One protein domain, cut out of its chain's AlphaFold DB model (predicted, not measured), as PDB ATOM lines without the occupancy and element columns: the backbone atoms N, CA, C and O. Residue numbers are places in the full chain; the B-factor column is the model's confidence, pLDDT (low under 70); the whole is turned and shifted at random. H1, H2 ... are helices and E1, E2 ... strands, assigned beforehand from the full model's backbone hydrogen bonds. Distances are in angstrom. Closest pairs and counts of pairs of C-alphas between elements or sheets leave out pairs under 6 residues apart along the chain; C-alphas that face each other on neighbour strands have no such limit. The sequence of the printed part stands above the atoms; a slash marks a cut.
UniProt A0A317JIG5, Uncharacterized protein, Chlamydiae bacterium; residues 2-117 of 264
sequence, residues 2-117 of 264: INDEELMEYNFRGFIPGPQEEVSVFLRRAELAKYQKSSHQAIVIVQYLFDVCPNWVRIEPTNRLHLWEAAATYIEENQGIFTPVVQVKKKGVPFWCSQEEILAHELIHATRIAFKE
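What this domain is: This is residues 2 to 117 of the 264 residues of an uncharacterized protein of Chlamydiae bacterium (UniProt A0A317JIG5). A strongly twisted sheet of three strands has helix H4 along one face, and H3 crosses H4 on the side away from the sheet. H2 is on the same face at the E2-E3 hairpin end, and H1 lies beyond it, off the sheet; no named helix covers the other face. The printed part has 116 residues, with H1, H2, H3, E1, E2, E3 and H4 in that order. The sheet, E1 E3 E2, is mixed, and the class is mixed, helices and strands. The whole is compact, with a radius of gyration of the C-alphas of 14.4 A and spans of 46 by 31 by 27 A.

Where its parts are: H1, residues 4 to 12, begins at C-alpha 4 (-43.993, 47.249, -62.040). H2 is residues 23 to 33, 15.4 A long, and H3 residues 41 to 50, 14.6 A. E1 is residues 58 to 62, E2 residues 71 to 78, 22.0 A, and E3 residues 81 to 89, 25.7 A. H4, residues 99 to 111, 18.1 A, ends at C-alpha 111 (-41.122, 41.188, -43.135).

How they stand to each other: E1 and E3 are parallel neighbours, with N 60 and O 86 2.8 A apart, within hydrogen-bond range. E2 and E3 form an antiparallel hairpin, with N 74 and O 85 at 2.8 A. H4 is over E3 and E2, its height over the sheet 8.7 A; its closest C-alphas to E3 are Ala 110 and Pro 84, 5.2 A. H3 and H4 touch at a steep tilt of 53 degrees, closest at C-alphas Ala 42 and Ala 104, 4.7 A. H2 is over E3, closest at C-alphas Arg 29 and Ile 81, 6.3 A. H1 and H2 are close but not clearly touching, with C-alphas Tyr 10 and Ala 30 closest at 7.7 A. Every O i to N i+4 pair is within hydrogen-bond range in H1, H2 and H3, and 8 of 9 in H4.

The domain as a whole: The farthest C-alphas, Asn 3 and Phe 95, are 45.9 A apart. The printed part has no cut and no long link. Mean pLDDT of the printed part is 88.6; residues 92 to 93 are under 70.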
ATOM      1  N   ILE A   2     -38.873  41.664 -63.787       84.12
ATOM      2  CA  ILE A   2     -40.068  41.876 -62.954       84.12
ATOM      3  C   ILE A   2     -40.746  43.139 -63.482       84.12
ATOM      4  O   ILE A   2     -40.056  44.141 -63.683       84.12
ATOM      5  N   ASN A   3     -42.045  43.086 -63.754       92.50
ATOM      6  CA  ASN A   3     -42.787  44.277 -64.163       92.50
ATOM      7  C   ASN A   3     -43.224  45.100 -62.931       92.50
ATOM      8  O   ASN A   3     -43.169  44.626 -61.795       92.50
ATOM      9  N   ASP A   4     -43.637  46.350 -63.145       94.38
ATOM     10  CA  ASP A   4     -43.993  47.249 -62.040       94.38
ATOM     11  C   ASP A   4     -45.224  46.756 -61.249       94.38
ATOM     12  O   ASP A   4     -45.273  46.930 -60.032       94.38
ATOM     13  N   GLU A   5     -46.185  46.095 -61.902       93.75
ATOM     14  CA  GLU A   5     -47.384  45.536 -61.253       93.75
ATOM     15  C   GLU A   5     -47.039  44.402 -60.283       93.75
ATOM     16  O   GLU A   5     -47.461  44.414 -59.127       93.75
ATOM     17  N   GLU A   6     -46.203  43.467 -60.724       93.12
ATOM     18  CA  GLU A   6     -45.703  42.348 -59.930       93.12
ATOM     19  C   GLU A   6     -44.883  42.863 -58.738       93.12
ATOM     20  O   GLU A   6     -45.004  42.368 -57.617       93.12
ATOM     21  N   LEU A   7     -44.091  43.921 -58.938       93.69
ATOM     22  CA  LEU A   7     -43.316  44.542 -57.867       93.69
ATOM     23  C   LEU A   7     -44.210  45.212 -56.810       93.69
ATOM     24  O   LEU A   7     -43.930  45.114 -55.610       93.69
ATOM     25  N   MET A   8     -45.296  45.862 -57.234       94.06
ATOM     26  CA  MET A   8     -46.309  46.404 -56.323       94.06
ATOM     27  C   MET A   8     -47.049  45.290 -55.571       94.06
ATOM     28  O   MET A   8     -47.293  45.435 -54.368       94.06
ATOM     29  N   GLU A   9     -47.355  44.167 -56.226       93.62
ATOM     30  CA  GLU A   9     -47.967  43.003 -55.576       93.62
ATOM     31  C   GLU A   9     -47.035  42.405 -54.515       93.62
ATOM     32  O   GLU A   9     -47.452  42.211 -53.368       93.62
ATOM     33  N   TYR A  10     -45.762  42.176 -54.850       94.50
ATOM     34  CA  TYR A  10     -44.765  41.702 -53.891       94.50
ATOM     35  C   TYR A  10     -44.687  42.624 -52.676       94.50
ATOM     36  O   TYR A  10     -44.769  42.156 -51.538       94.50
ATOM     37  N   ASN A  11     -44.621  43.936 -52.906       94.06
ATOM     38  CA  ASN A  11     -44.624  44.912 -51.829       94.06
ATOM     39  C   ASN A  11     -45.876  44.811 -50.951       94.06
ATOM     40  O   ASN A  11     -45.764  44.797 -49.725       94.06
ATOM     41  N   PHE A  12     -47.063  44.764 -51.564       94.12
ATOM     42  CA  PHE A  12     -48.327  44.668 -50.836       94.12
ATOM     43  C   PHE A  12     -48.375  43.403 -49.981       94.12
ATOM     44  O   PHE A  12     -48.828  43.448 -48.842       94.12
ATOM     45  N   ARG A  13     -47.833  42.292 -50.482       92.94
ATOM     46  CA  ARG A  13     -47.698  41.036 -49.738       92.94
ATOM     47  C   ARG A  13     -46.576  41.061 -48.693       92.94
ATOM     48  O   ARG A  13     -46.370  40.072 -48.007       92.94
ATOM     49  N   GLY A  14     -45.839  42.159 -48.532       92.88
ATOM     50  CA  GLY A  14     -44.745  42.265 -47.563       92.88
ATOM     51  C   GLY A  14     -43.440  41.595 -48.002       92.88
ATOM     52  O   GLY A  14     -42.560  41.376 -47.176       92.88
ATOM     53  N   PHE A  15     -43.275  41.275 -49.286       94.06
ATOM     54  CA  PHE A  15     -41.978  40.894 -49.840       94.06
ATOM     55  C   PHE A  15     -41.150  42.148 -50.106       94.06
ATOM     56  O   PHE A  15     -41.252  42.774 -51.159       94.06
ATOM     57  N   ILE A  16     -40.323  42.519 -49.131       94.12
ATOM     58  CA  ILE A  16     -39.440  43.682 -49.225       94.12
ATOM     59  C   ILE A  16     -38.027  43.197 -49.591       94.12
ATOM     60  O   ILE A  16     -37.485  42.353 -48.867       94.12
ATOM     61  N   PRO A  17     -37.418  43.691 -50.686       94.12
ATOM     62  CA  PRO A  17     -36.017  43.419 -50.980       94.12
ATOM     63  C   PRO A  17     -35.120  44.084 -49.932       94.12
ATOM     64  O   PRO A  17     -35.376  45.222 -49.535       94.12
ATOM     65  N   GLY A  18     -34.064  43.408 -49.493       92.44
ATOM     66  CA  GLY A  18     -33.073  43.986 -48.584       92.44
ATOM     67  C   GLY A  18     -32.229  45.093 -49.239       92.44
ATOM     68  O   GLY A  18     -32.126  45.158 -50.466       92.44
ATOM     69  N   PRO A  19     -31.555  45.964 -48.459       91.56
ATOM     70  CA  PRO A  19     -30.707  47.033 -49.002       91.56
ATOM     71  C   PRO A  19     -29.539  46.548 -49.877       91.56
ATOM     72  O   PRO A  19     -29.080  47.290 -50.741       91.56
ATOM     73  N   GLN A  20     -29.059  45.327 -49.631       90.38
ATOM     74  CA  GLN A  20     -27.935  44.681 -50.321       90.38
ATOM     75  C   GLN A  20     -28.338  43.314 -50.901       90.38
ATOM     76  O   GLN A  20     -27.481  42.478 -51.167       90.38
ATOM     77  N   GLU A  21     -29.640  43.040 -51.007       90.81
ATOM     78  CA  GLU A  21     -30.130  41.759 -51.511       90.81
ATOM     79  C   GLU A  21     -30.132  41.772 -53.042       90.81
ATOM     80  O   GLU A  21     -30.723  42.654 -53.668       90.81
ATOM     81  N   GLU A  22     -29.479  40.777 -53.638       91.88
ATOM     82  CA  GLU A  22     -29.503  40.571 -55.084       91.88
ATOM     83  C   GLU A  22     -30.916  40.222 -55.566       91.88
ATOM     84  O   GLU A  22     -31.652  39.471 -54.919       91.88
ATOM     85  N   VAL A  23     -31.287  40.716 -56.749       92.75
ATOM     86  CA  VAL A  23     -32.642  40.539 -57.306       92.75
ATOM     87  C   VAL A  23     -33.013  39.060 -57.456       92.75
ATOM     88  O   VAL A  23     -34.147  38.673 -57.181       92.75
ATOM     89  N   SER A  24     -32.060  38.217 -57.859       91.56
ATOM     90  CA  SER A  24     -32.270  36.771 -58.004       91.56
ATOM     91  C   SER A  24     -32.558  36.081 -56.667       91.56
ATOM     92  O   SER A  24     -33.401  35.185 -56.608       91.56
ATOM     93  N   VAL A  25     -31.902  36.519 -55.589       91.81
ATOM     94  CA  VAL A  25     -32.110  36.002 -54.229       91.81
ATOM     95  C   VAL A  25     -33.481  36.427 -53.712       91.81
ATOM     96  O   VAL A  25     -34.242  35.575 -53.249       91.81
ATOM     97  N   PHE A  26     -33.834  37.706 -53.880       93.56
ATOM     98  CA  PHE A  26     -35.157  38.233 -53.537       93.56
ATOM     99  C   PHE A  26     -36.280  37.441 -54.220       93.56
ATOM    100  O   PHE A  26     -37.207  36.978 -53.556       93.56
ATOM    101  N   LEU A  27     -36.173  37.238 -55.537       93.00
ATOM    102  CA  LEU A  27     -37.175  36.506 -56.309       93.00
ATOM    103  C   LEU A  27     -37.323  35.062 -55.848       93.00
ATOM    104  O   LEU A  27     -38.439  34.582 -55.673       93.00
ATOM    105  N   ARG A  28     -36.209  34.367 -55.607       91.19
ATOM    106  CA  ARG A  28     -36.257  32.974 -55.158       91.19
ATOM    107  C   ARG A  28     -36.833  32.860 -53.741       91.19
ATOM    108  O   ARG A  28     -37.578  31.923 -53.471       91.19
ATOM    109  N   ARG A  29     -36.573  33.837 -52.862       90.75
ATOM    110  CA  ARG A  29     -37.220  33.943 -51.543       90.75
ATOM    111  C   ARG A  29     -38.726  34.170 -51.661       90.75
ATOM    112  O   ARG A  29     -39.488  33.468 -50.997       90.75
ATOM    113  N   ALA A  30     -39.155  35.105 -52.507       90.94
ATOM    114  CA  ALA A  30     -40.571  35.364 -52.753       90.94
ATOM    115  C   ALA A  30     -41.279  34.120 -53.315       90.94
ATOM    116  O   ALA A  30     -42.350  33.755 -52.841       90.94
ATOM    117  N   GLU A  31     -40.639  33.411 -54.245       89.19
ATOM    118  CA  GLU A  31     -41.153  32.187 -54.863       89.19
ATOM    119  C   GLU A  31     -41.336  31.039 -53.859       89.19
ATOM    120  O   GLU A  31     -42.383  30.395 -53.838       89.19
ATOM    121  N   LEU A  32     -40.356  30.803 -52.982       86.38
ATOM    122  CA  LEU A  32     -40.451  29.766 -51.946       86.38
ATOM    123  C   LEU A  32     -41.561  30.065 -50.929       86.38
ATOM    124  O   LEU A  32     -42.246  29.160 -50.452       86.38
ATOM    125  N   ALA A  33     -41.745  31.342 -50.605       83.38
ATOM    126  CA  ALA A  33     -42.715  31.787 -49.621       83.38
ATOM    127  C   ALA A  33     -44.132  31.961 -50.192       83.38
ATOM    128  O   ALA A  33     -45.098  31.868 -49.438       83.38
ATOM    129  N   LYS A  34     -44.310  32.181 -51.503       79.06
ATOM    130  CA  LYS A  34     -45.618  32.571 -52.073       79.06
ATOM    131  C   LYS A  34     -46.737  31.554 -51.847       79.06
ATOM    132  O   LYS A  34     -47.904  31.950 -51.870       79.06
ATOM    133  N   TYR A  35     -46.379  30.279 -51.682       76.75
ATOM    134  CA  TYR A  35     -47.305  29.165 -51.464       76.75
ATOM    135  C   TYR A  35     -47.729  29.009 -50.004       76.75
ATOM    136  O   TYR A  35     -48.718  28.334 -49.717       76.75
ATOM    137  N   GLN A  36     -47.007  29.638 -49.082       79.56
ATOM    138  CA  GLN A  36     -47.397  29.685 -47.686       79.56
ATOM    139  C   GLN A  36     -48.590  30.634 -47.545       79.56
ATOM    140  O   GLN A  36     -48.635  31.707 -48.152       79.56
ATOM    141  N   LYS A  37     -49.588  30.216 -46.767       77.75
ATOM    142  CA  LYS A  37     -50.751  31.036 -46.437       77.75
ATOM    143  C   LYS A  37     -50.977  30.995 -44.938       77.75
ATOM    144  O   LYS A  37     -51.317  29.950 -44.388       77.75
ATOM    145  N   SER A  38     -50.823  32.141 -44.297       82.00
ATOM    146  CA  SER A  38     -51.257  32.396 -42.937       82.00
ATOM    147  C   SER A  38     -52.436  33.365 -42.953       82.00
ATOM    148  O   SER A  38     -52.506  34.311 -43.737       82.00
ATOM    149  N   SER A  39     -53.408  33.089 -42.090       80.50
ATOM    150  CA  SER A  39     -54.546  33.965 -41.839       80.50
ATOM    151  C   SER A  39     -54.589  34.222 -40.343       80.50
ATOM    152  O   SER A  39     -54.810  33.306 -39.554       80.50
ATOM    153  N   HIS A  40     -54.301  35.459 -39.948       86.38
ATOM    154  CA  HIS A  40     -54.341  35.877 -38.555       86.38
ATOM    155  C   HIS A  40     -54.770  37.338 -38.463       86.38
ATOM    156  O   HIS A  40     -54.373  38.158 -39.291       86.38
ATOM    157  N   GLN A  41     -55.496  37.702 -37.404       89.38
ATOM    158  CA  GLN A  41     -55.886  39.098 -37.149       89.38
ATOM    159  C   GLN A  41     -54.680  40.045 -37.008       89.38
ATOM    160  O   GLN A  41     -54.797  41.244 -37.246       89.38
ATOM    161  N   ALA A  42     -53.502  39.503 -36.690       92.38
ATOM    162  CA  ALA A  42     -52.252  40.254 -36.593       92.38
ATOM    163  C   ALA A  42     -51.843  40.875 -37.941       92.38
ATOM    164  O   ALA A  42     -51.314  41.982 -37.975       92.38
ATOM    165  N   ILE A  43     -52.163  40.207 -39.056       94.31
ATOM    166  CA  ILE A  43     -51.888  40.706 -40.409       94.31
ATOM    167  C   ILE A  43     -52.667  42.000 -40.669       94.31
ATOM    168  O   ILE A  43     -52.126  42.921 -41.269       94.31
ATOM    169  N   VAL A  44     -53.898  42.112 -40.159       94.62
ATOM    170  CA  VAL A  44     -54.719  43.327 -40.297       94.62
ATOM    171  C   VAL A  44     -54.072  44.510 -39.573       94.62
ATOM    172  O   VAL A  44     -54.055  45.621 -40.099       94.62
ATOM    173  N   ILE A  45     -53.484  44.273 -38.394       95.00
ATOM    174  CA  ILE A  45     -52.747  45.298 -37.635       95.00
ATOM    175  C   ILE A  45     -51.543  45.786 -38.448       95.00
ATOM    176  O   ILE A  45     -51.345  46.992 -38.604       95.00
ATOM    177  N   VAL A  46     -50.758  44.853 -38.993       96.56
ATOM    178  CA  VAL A  46     -49.576  45.170 -39.805       96.56
ATOM    179  C   VAL A  46     -49.970  45.921 -41.080       96.56
ATOM    180  O   VAL A  46     -49.370  46.947 -41.396       96.56
ATOM    181  N   GLN A  47     -51.019  45.474 -41.770       96.00
ATOM    182  CA  GLN A  47     -51.526  46.115 -42.983       96.00
ATOM    183  C   GLN A  47     -51.973  47.549 -42.723       96.00
ATOM    184  O   GLN A  47     -51.610  48.443 -43.483       96.00
ATOM    185  N   TYR A  48     -52.708  47.773 -41.633       95.56
ATOM    186  CA  TYR A  48     -53.174  49.101 -41.252       95.56
ATOM    187  C   TYR A  48     -52.020  50.068 -40.948       95.56
ATOM    188  O   TYR A  48     -52.080  51.236 -41.327       95.56
ATOM    189  N   LEU A  49     -50.970  49.599 -40.266       96.06
ATOM    190  CA  LEU A  49     -49.863  50.453 -39.830       96.06
ATOM    191  C   LEU A  49     -48.785  50.670 -40.901       96.06
ATOM    192  O   LEU A  49     -48.166  51.735 -40.933       96.06
ATOM    193  N   PHE A  50     -48.531  49.670 -41.745       96.81
ATOM    194  CA  PHE A  50     -47.332  49.624 -42.587       96.81
ATOM    195  C   PHE A  50     -47.593  49.415 -44.082       96.81
ATOM    196  O   PHE A  50     -46.636  49.352 -44.865       96.81
ATOM    197  N   ASP A  51     -48.859  49.318 -44.490       95.12
ATOM    198  CA  ASP A  51     -49.267  49.051 -45.871       95.12
ATOM    199  C   ASP A  51     -48.658  47.748 -46.437       95.12
ATOM    200  O   ASP A  51     -48.224  47.705 -47.591       95.12
ATOM    201  N   VAL A  52     -48.566  46.695 -45.613       95.31
ATOM    202  CA  VAL A  52     -48.105  45.355 -46.024       95.31
ATOM    203  C   VAL A  52     -48.943  44.245 -45.399       95.31
ATOM    204  O   VAL A  52     -49.386  44.345 -44.262       95.31
ATOM    205  N   CYS A  53     -49.117  43.155 -46.133       94.88
ATOM    206  CA  CYS A  53     -49.890  41.985 -45.747       94.88
ATOM    207  C   CYS A  53     -48.992  40.737 -45.819       94.88
ATOM    208  O   CYS A  53     -49.031  40.033 -46.830       94.88
ATOM    209  N   PRO A  54     -48.170  40.457 -44.785       93.81
ATOM    210  CA  PRO A  54     -47.226  39.333 -44.763       93.81
ATOM    211  C   PRO A  54     -47.931  37.981 -44.547       93.81
ATOM    212  O   PRO A  54     -47.621  37.222 -43.632       93.81
ATOM    213  N   ASN A  55     -48.898  37.668 -45.409       91.62
ATOM    214  CA  ASN A  55     -49.704  36.444 -45.385       91.62
ATOM    215  C   ASN A  55     -48.940  35.184 -45.807       91.62
ATOM    216  O   ASN A  55     -49.489  34.088 -45.784       91.62
ATOM    217  N   TRP A  56     -47.690  35.343 -46.222       91.12
ATOM    218  CA  TRP A  56     -46.796  34.259 -46.587       91.12
ATOM    219  C   TRP A  56     -45.941  33.793 -45.407       91.12
ATOM    220  O   TRP A  56     -45.276  32.775 -45.519       91.12
ATOM    221  N   VAL A  57     -45.928  34.501 -44.274       92.19
ATOM    222  CA  VAL A  57     -45.105  34.105 -43.123       92.19
ATOM    223  C   VAL A  57     -45.758  32.923 -42.411       92.19
ATOM    224  O   VAL A  57     -46.912  33.011 -41.977       92.19
ATOM    225  N   ARG A  58     -45.019  31.817 -42.272       91.06
ATOM    226  CA  ARG A  58     -45.465  30.629 -41.534       91.06
ATOM    227  C   ARG A  58     -45.497  30.919 -40.034       91.06
ATOM    228  O   ARG A  58     -44.526  31.428 -39.482       91.06
ATOM    229  N   ILE A  59     -46.609  30.577 -39.385       90.88
ATOM    230  CA  ILE A  59     -46.799  30.724 -37.938       90.88
ATOM    231  C   ILE A  59     -46.968  29.333 -37.334       90.88
ATOM    232  O   ILE A  59     -47.890  28.608 -37.707       90.88
ATOM    233  N   GLU A  60     -46.102  28.967 -36.392       90.88
ATOM    234  CA  GLU A  60     -46.077  27.640 -35.784       90.88
ATOM    235  C   GLU A  60     -46.191  27.691 -34.258       90.88
ATOM    236  O   GLU A  60     -45.450  28.412 -33.588       90.88
ATOM    237  N   PRO A  61     -47.078  26.885 -33.659       88.50
ATOM    238  CA  PRO A  61     -47.156  26.780 -32.215       88.50
ATOM    239  C   PRO A  61     -46.019  25.903 -31.657       88.50
ATOM    240  O   PRO A  61     -45.894  24.730 -32.013       88.50
ATOM    241  N   THR A  62     -45.244  26.416 -30.701       87.69
ATOM    242  CA  THR A  62     -44.086  25.733 -30.099       87.69
ATOM    243  C   THR A  62     -44.142  25.700 -28.567       87.69
ATOM    244  O   THR A  62     -44.852  26.477 -27.929       87.69
ATOM    245  N   ASN A  63     -43.356  24.795 -27.978       84.00
ATOM    246  CA  ASN A  63     -43.046  24.751 -26.542       84.00
ATOM    247  C   ASN A  63     -41.556  25.041 -26.260       84.00
ATOM    248  O   ASN A  63     -41.121  24.906 -25.123       84.00
ATOM    249  N   ARG A  64     -40.762  25.379 -27.288       83.62
ATOM    250  CA  ARG A  64     -39.294  25.507 -27.191       83.62
ATOM    251  C   ARG A  64     -38.801  26.901 -26.783       83.62
ATOM    252  O   ARG A  64     -37.613  27.057 -26.537       83.62
ATOM    253  N   LEU A  65     -39.692  27.889 -26.724       82.38
ATOM    254  CA  LEU A  65     -39.354  29.279 -26.397       82.38
ATOM    255  C   LEU A  65     -38.993  29.445 -24.917       82.38
ATOM    256  O   LEU A  65     -39.603  28.803 -24.051       82.38
ATOM    257  N   HIS A  66     -38.053  30.345 -24.618       78.12
ATOM    258  CA  HIS A  66     -37.636  30.628 -23.243       78.12
ATOM    259  C   HIS A  66     -38.790  31.188 -22.409       78.12
ATOM    260  O   HIS A  66     -39.744  31.741 -22.943       78.12
ATOM    261  N   LEU A  67     -38.729  31.070 -21.079       72.81
ATOM    262  CA  LEU A  67     -39.826  31.434 -20.165       72.81
ATOM    263  C   LEU A  67     -40.375  32.857 -20.379       72.81
ATOM    264  O   LEU A  67     -41.589  33.042 -20.316       72.81
ATOM    265  N   TRP A  68     -39.513  33.813 -20.715       74.75
ATOM    266  CA  TRP A  68     -39.856  35.219 -20.954       74.75
ATOM    267  C   TRP A  68     -40.238  35.554 -22.408       74.75
ATOM    268  O   TRP A  68     -40.727  36.651 -22.659       74.75
ATOM    269  N   GLU A  69     -40.059  34.637 -23.361       81.94
ATOM    270  CA  GLU A  69     -40.419  34.838 -24.772       81.94
ATOM    271  C   GLU A  69     -41.838  34.334 -25.031       81.94
ATOM    272  O   GLU A  69     -42.158  33.184 -24.731       81.94
ATOM    273  N   ALA A  70     -42.719  35.170 -25.574       85.19
ATOM    274  CA  ALA A  70     -44.072  34.741 -25.949       85.19
ATOM    275  C   ALA A  70     -44.138  34.233 -27.399       85.19
ATOM    276  O   ALA A  70     -44.915  33.325 -27.711       85.19
ATOM    277  N   ALA A  71     -43.295  34.794 -28.260       88.94
ATOM    278  CA  ALA A  71     -43.054  34.373 -29.627       88.94
ATOM    279  C   ALA A  71     -41.608  34.724 -30.016       88.94
ATOM    280  O   ALA A  71     -40.943  35.445 -29.273       88.94
ATOM    281  N   ALA A  72     -41.137  34.176 -31.131       89.31
ATOM    282  CA  ALA A  72     -39.889  34.585 -31.761       89.31
ATOM    283  C   ALA A  72     -39.912  34.270 -33.258       89.31
ATOM    284  O   ALA A  72     -40.468  33.252 -33.691       89.31
ATOM    285  N   THR A  73     -39.262  35.120 -34.043       90.19
ATOM    286  CA  THR A  73     -39.029  34.902 -35.468       90.19
ATOM    287  C   THR A  73     -37.718  34.153 -35.668       90.19
ATOM    288  O   THR A  73     -36.641  34.640 -35.332       90.19
ATOM    289  N   TYR A  74     -37.810  32.960 -36.246       88.44
ATOM    290  CA  TYR A  74     -36.666  32.145 -36.630       88.44
ATOM    291  C   TYR A  74     -36.417  32.240 -38.124       88.44
ATOM    292  O   TYR A  74     -37.340  32.396 -38.922       88.44
ATOM    293  N   ILE A  75     -35.151  32.106 -38.497       87.25
ATOM    294  CA  ILE A  75     -34.727  32.085 -39.888       87.25
ATOM    295  C   ILE A  75     -34.441  30.636 -40.263       87.25
ATOM    296  O   ILE A  75     -33.518  30.029 -39.725       87.25
ATOM    297  N   GLU A  76     -35.229  30.081 -41.177       86.75
ATOM    298  CA  GLU A  76     -34.912  28.807 -41.814       86.75
ATOM    299  C   GLU A  76     -34.091  29.074 -43.072       86.75
ATOM    300  O   GLU A  76     -34.469  29.893 -43.909       86.75
ATOM    301  N   GLU A  77     -32.959  28.389 -43.201       85.06
ATOM    302  CA  GLU A  77     -32.141  28.435 -44.406       85.06
ATOM    303  C   GLU A  77     -32.447  27.216 -45.277       85.06
ATOM    304  O   GLU A  77     -32.253  26.071 -44.865       85.06
ATOM    305  N   ASN A  78     -32.906  27.457 -46.501       80.12
ATOM    306  CA  ASN A  78     -33.103  26.422 -47.504       80.12
ATOM    307  C   ASN A  78     -32.274  26.761 -48.746       80.12
ATOM    308  O   ASN A  78     -32.557  27.732 -49.446       80.12
ATOM    309  N   GLN A  79     -31.226  25.974 -49.008       78.94
ATOM    310  CA  GLN A  79     -30.329  26.149 -50.161       78.94
ATOM    311  C   GLN A  79     -29.751  27.578 -50.285       78.94
ATOM    312  O   GLN A  79     -29.715  28.143 -51.385       78.94
ATOM    313  N   GLY A  80     -29.324  28.170 -49.162       76.00
ATOM    314  CA  GLY A  80     -28.770  29.528 -49.107       76.00
ATOM    315  C   GLY A  80     -29.812  30.650 -49.113       76.00
ATOM    316  O   GLY A  80     -29.451  31.814 -49.278       76.00
ATOM    317  N   ILE A  81     -31.103  30.325 -48.974       81.69
ATOM    318  CA  ILE A  81     -32.193  31.303 -48.919       81.69
ATOM    319  C   ILE A  81     -32.843  31.275 -47.554       81.69
ATOM    320  O   ILE A  81     -33.292  30.235 -47.082       81.69
ATOM    321  N   PHE A  82     -32.932  32.458 -46.966       84.19
ATOM    322  CA  PHE A  82     -33.515  32.677 -45.660       84.19
ATOM    323  C   PHE A  82     -35.020  32.927 -45.774       84.19
ATOM    324  O   PHE A  82     -35.457  33.878 -46.429       84.19
ATOM    325  N   THR A  83     -35.816  32.091 -45.112       87.31
ATOM    326  CA  THR A  83     -37.264  32.264 -44.966       87.31
ATOM    327  C   THR A  83     -37.634  32.358 -43.485       87.31
ATOM    328  O   THR A  83     -37.227  31.493 -42.709       87.31
ATOM    329  N   PRO A  84     -38.395  33.381 -43.066       91.75
ATOM    330  CA  PRO A  84     -38.819  33.531 -41.684       91.75
ATOM    331  C   PRO A  84     -39.941  32.557 -41.314       91.75
ATOM    332  O   PRO A  84     -40.875  32.324 -42.086       91.75
ATOM    333  N   VAL A  85     -39.883  32.061 -40.084       91.62
ATOM    334  CA  VAL A  85     -40.933  31.282 -39.428       91.62
ATOM    335  C   VAL A  85     -41.177  31.887 -38.056       91.62
ATOM    336  O   VAL A  85     -40.263  31.987 -37.238       91.62
ATOM    337  N   VAL A  86     -42.413  32.285 -37.789       92.50
ATOM    338  CA  VAL A  86     -42.807  32.834 -36.492       92.50
ATOM    339  C   VAL A  86     -43.252  31.692 -35.597       92.50
ATOM    340  O   VAL A  86     -44.231  31.005 -35.883       92.50
ATOM    341  N   GLN A  87     -42.553  31.496 -34.489       92.19
ATOM    342  CA  GLN A  87     -42.934  30.530 -33.474       92.19
ATOM    343  C   GLN A  87     -43.676  31.225 -32.337       92.19
ATOM    344  O   GLN A  87     -43.193  32.215 -31.802       92.19
ATOM    345  N   VAL A  88     -44.829  30.694 -31.928       90.19
ATOM    346  CA  VAL A  88     -45.640  31.238 -30.824       90.19
ATOM    347  C   VAL A  88     -45.822  30.187 -29.746       90.19
ATOM    348  O   VAL A  88     -46.067  29.017 -30.043       90.19
ATOM    349  N   LYS A  89     -45.749  30.577 -28.473       87.31
ATOM    350  CA  LYS A  89     -46.034  29.649 -27.377       87.31
ATOM    351  C   LYS A  89     -47.472  29.136 -27.419       87.31
ATOM    352  O   LYS A  89     -48.420  29.914 -27.454       87.31
ATOM    353  N   LYS A  90     -47.640  27.814 -27.289       80.06
ATOM    354  CA  LYS A  90     -48.964  27.168 -27.155       80.06
ATOM    355  C   LYS A  90     -49.739  27.622 -25.914       80.06
ATOM    356  O   LYS A  90     -50.964  27.656 -25.934       80.06
ATOM    357  N   LYS A  91     -49.030  27.895 -24.818       73.50
ATOM    358  CA  LYS A  91     -49.577  28.337 -23.527       73.50
ATOM    359  C   LYS A  91     -48.619  29.351 -22.904       73.50
ATOM    360  O   LYS A  91     -47.407  29.192 -23.027       73.50
ATOM    361  N   GLY A  92     -49.155  30.354 -22.210       66.50
ATOM    362  CA  GLY A  92     -48.343  31.353 -21.503       66.50
ATOM    363  C   GLY A  92     -48.163  32.681 -22.239       66.50
ATOM    364  O   GLY A  92     -47.153  33.349 -22.035       66.50
ATOM    365  N   VAL A  93     -49.131  33.081 -23.071       69.12
ATOM    366  CA  VAL A  93     -49.236  34.485 -23.492       69.12
ATOM    367  C   VAL A  93     -49.560  35.325 -22.243       69.12
ATOM    368  O   VAL A  93     -50.520  34.991 -21.541       69.12
ATOM    369  N   PRO A  94     -48.773  36.363 -21.909       70.94
ATOM    370  CA  PRO A  94     -49.015  37.156 -20.708       70.94
ATOM    371  C   PRO A  94     -50.369  37.870 -20.758       70.94
ATOM    372  O   PRO A  94     -50.716  38.441 -21.784       70.94
ATOM    373  N   PHE A  95     -51.104  37.935 -19.642       74.25
ATOM    374  CA  PHE A  95     -52.445  38.550 -19.620       74.25
ATOM    375  C   PHE A  95     -52.457  40.041 -20.013       74.25
ATOM    376  O   PHE A  95     -53.485  40.575 -20.420       74.25
ATOM    377  N   TRP A  96     -51.317  40.727 -19.892       76.06
ATOM    378  CA  TRP A  96     -51.145  42.144 -20.232       76.06
ATOM    379  C   TRP A  96     -50.771  42.394 -21.704       76.06
ATOM    380  O   TRP A  96     -50.491  43.539 -22.088       76.06
ATOM    381  N   CYS A  97     -50.691  41.354 -22.535       81.50
ATOM    382  CA  CYS A  97     -50.404  41.468 -23.962       81.50
ATOM    383  C   CYS A  97     -51.281  40.503 -24.760       81.50
ATOM    384  O   CYS A  97     -51.396  39.335 -24.405       81.50
ATOM    385  N   SER A  98     -51.901  40.974 -25.840       87.81
ATOM    386  CA  SER A  98     -52.702  40.081 -26.675       87.81
ATOM    387  C   SER A  98     -51.804  39.265 -27.606       87.81
ATOM    388  O   SER A  98     -50.722  39.706 -28.004       87.81
ATOM    389  N   GLN A  99     -52.249  38.065 -27.974       88.81
ATOM    390  CA  GLN A  99     -51.502  37.224 -28.908       88.81
ATOM    391  C   GLN A  99     -51.379  37.894 -30.284       88.81
ATOM    392  O   GLN A  99     -50.356  37.748 -30.947       88.81
ATOM    393  N   GLU A 100     -52.385  38.669 -30.703       91.38
ATOM    394  CA  GLU A 100     -52.356  39.434 -31.952       91.38
ATOM    395  C   GLU A 100     -51.285  40.523 -31.933       91.38
ATOM    396  O   GLU A 100     -50.659  40.763 -32.960       91.38
ATOM    397  N   GLU A 101     -51.068  41.169 -30.785       92.06
ATOM    398  CA  GLU A 101     -50.027  42.183 -30.612       92.06
ATOM    399  C   GLU A 101     -48.629  41.564 -30.737       92.06
ATOM    400  O   GLU A 101     -47.802  42.060 -31.501       92.06
ATOM    401  N   ILE A 102     -48.395  40.439 -30.053       91.88
ATOM    402  CA  ILE A 102     -47.132  39.687 -30.130       91.88
ATOM    403  C   ILE A 102     -46.883  39.191 -31.556       91.88
ATOM    404  O   ILE A 102     -45.800  39.363 -32.101       91.88
ATOM    405  N   LEU A 103     -47.897  38.617 -32.200       93.81
ATOM    406  CA  LEU A 103     -47.769  38.151 -33.575       93.81
ATOM    407  C   LEU A 103     -47.523  39.294 -34.558       93.81
ATOM    408  O   LEU A 103     -46.724  39.138 -35.473       93.81
ATOM    409  N   ALA A 104     -48.184  40.439 -34.385       95.31
ATOM    410  CA  ALA A 104     -47.953  41.594 -35.243       95.31
ATOM    411  C   ALA A 104     -46.513  42.104 -35.104       95.31
ATOM    412  O   ALA A 104     -45.916  42.470 -36.110       95.31
ATOM    413  N   HIS A 105     -45.954  42.088 -33.891       95.12
ATOM    414  CA  HIS A 105     -44.548  42.397 -33.630       95.12
ATOM    415  C   HIS A 105     -43.610  41.443 -34.392       95.12
ATOM    416  O   HIS A 105     -42.809  41.903 -35.203       95.12
ATOM    417  N   GLU A 106     -43.786  40.127 -34.251       94.69
ATOM    418  CA  GLU A 106     -42.972  39.129 -34.968       94.69
ATOM    419  C   GLU A 106     -43.103  39.211 -36.495       94.69
ATOM    420  O   GLU A 106     -42.131  39.051 -37.234       94.69
ATOM    421  N   LEU A 107     -44.292  39.533 -37.007       95.69
ATOM    422  CA  LEU A 107     -44.492  39.722 -38.443       95.69
ATOM    423  C   LEU A 107     -43.667  40.891 -39.006       95.69
ATOM    424  O   LEU A 107     -43.322  40.858 -40.190       95.69
ATOM    425  N   ILE A 108     -43.321  41.900 -38.199       95.81
ATOM    426  CA  ILE A 108     -42.417  42.979 -38.625       95.81
ATOM    427  C   ILE A 108     -40.991  42.459 -38.804       95.81
ATOM    428  O   ILE A 108     -40.395  42.734 -39.849       95.81
ATOM    429  N   HIS A 109     -40.488  41.659 -37.862       94.44
ATOM    430  CA  HIS A 109     -39.188  40.989 -37.984       94.44
ATOM    431  C   HIS A 109     -39.145  40.090 -39.225       94.44
ATOM    432  O   HIS A 109     -38.258  40.211 -40.070       94.44
ATOM    433  N   ALA A 110     -40.179  39.270 -39.421       93.81
ATOM    434  CA  ALA A 110     -40.296  38.406 -40.592       93.81
ATOM    435  C   ALA A 110     -40.326  39.197 -41.914       93.81
ATOM    436  O   ALA A 110     -39.665  38.835 -42.888       93.81
ATOM    437  N   THR A 111     -41.051  40.314 -41.952       93.88
ATOM    438  CA  THR A 111     -41.122  41.188 -43.135       93.88
ATOM    439  C   THR A 111     -39.773  41.851 -43.438       93.88
ATOM    440  O   THR A 111     -39.439  42.094 -44.600       93.88
ATOM    441  N   ARG A 112     -38.970  42.118 -42.403       94.31
ATOM    442  CA  ARG A 112     -37.643  42.735 -42.498       94.31
ATOM    443  C   ARG A 112     -36.490  41.728 -42.501       94.31
ATOM    444  O   ARG A 112     -35.349  42.139 -42.359       94.31
ATOM    445  N   ILE A 113     -36.743  40.450 -42.787       91.62
ATOM    446  CA  ILE A 113     -35.726  39.383 -42.761       91.62
ATOM    447  C   ILE A 113     -34.456  39.671 -43.584       91.62
ATOM    448  O   ILE A 113     -33.369  39.207 -43.254       91.62
ATOM    449  N   ALA A 114     -34.579  40.443 -44.668       91.56
ATOM    450  CA  ALA A 114     -33.461  40.806 -45.541       91.56
ATOM    451  C   ALA A 114     -32.649  42.023 -45.040       91.56
ATOM    452  O   ALA A 114     -31.667  42.424 -45.673       91.56
ATOM    453  N   PHE A 115     -33.047  42.633 -43.921       91.88
ATOM    454  CA  PHE A 115     -32.327  43.707 -43.248       91.88
ATOM    455  C   PHE A 115     -31.456  43.093 -42.149       91.88
ATOM    456  O   PHE A 115     -31.940  42.384 -41.280       91.88
ATOM    457  N   LYS A 116     -30.150  43.367 -42.185       83.88
ATOM    458  CA  LYS A 116     -29.186  42.846 -41.197       83.88
ATOM    459  C   LYS A 116     -29.075  43.714 -39.936       83.88
ATOM    460  O   LYS A 116     -28.181  43.496 -39.125       83.88
ATOM    461  N   GLU A 117     -29.887  44.759 -39.831       80.19
ATOM    462  CA  GLU A 117     -29.709  45.846 -38.868       80.19
ATOM    463  C   GLU A 117     -30.838  45.826 -37.834       80.19
ATOM    464  O   GLU A 117     -31.998  45.664 -38.207       80.19
TER     465      GLU A 117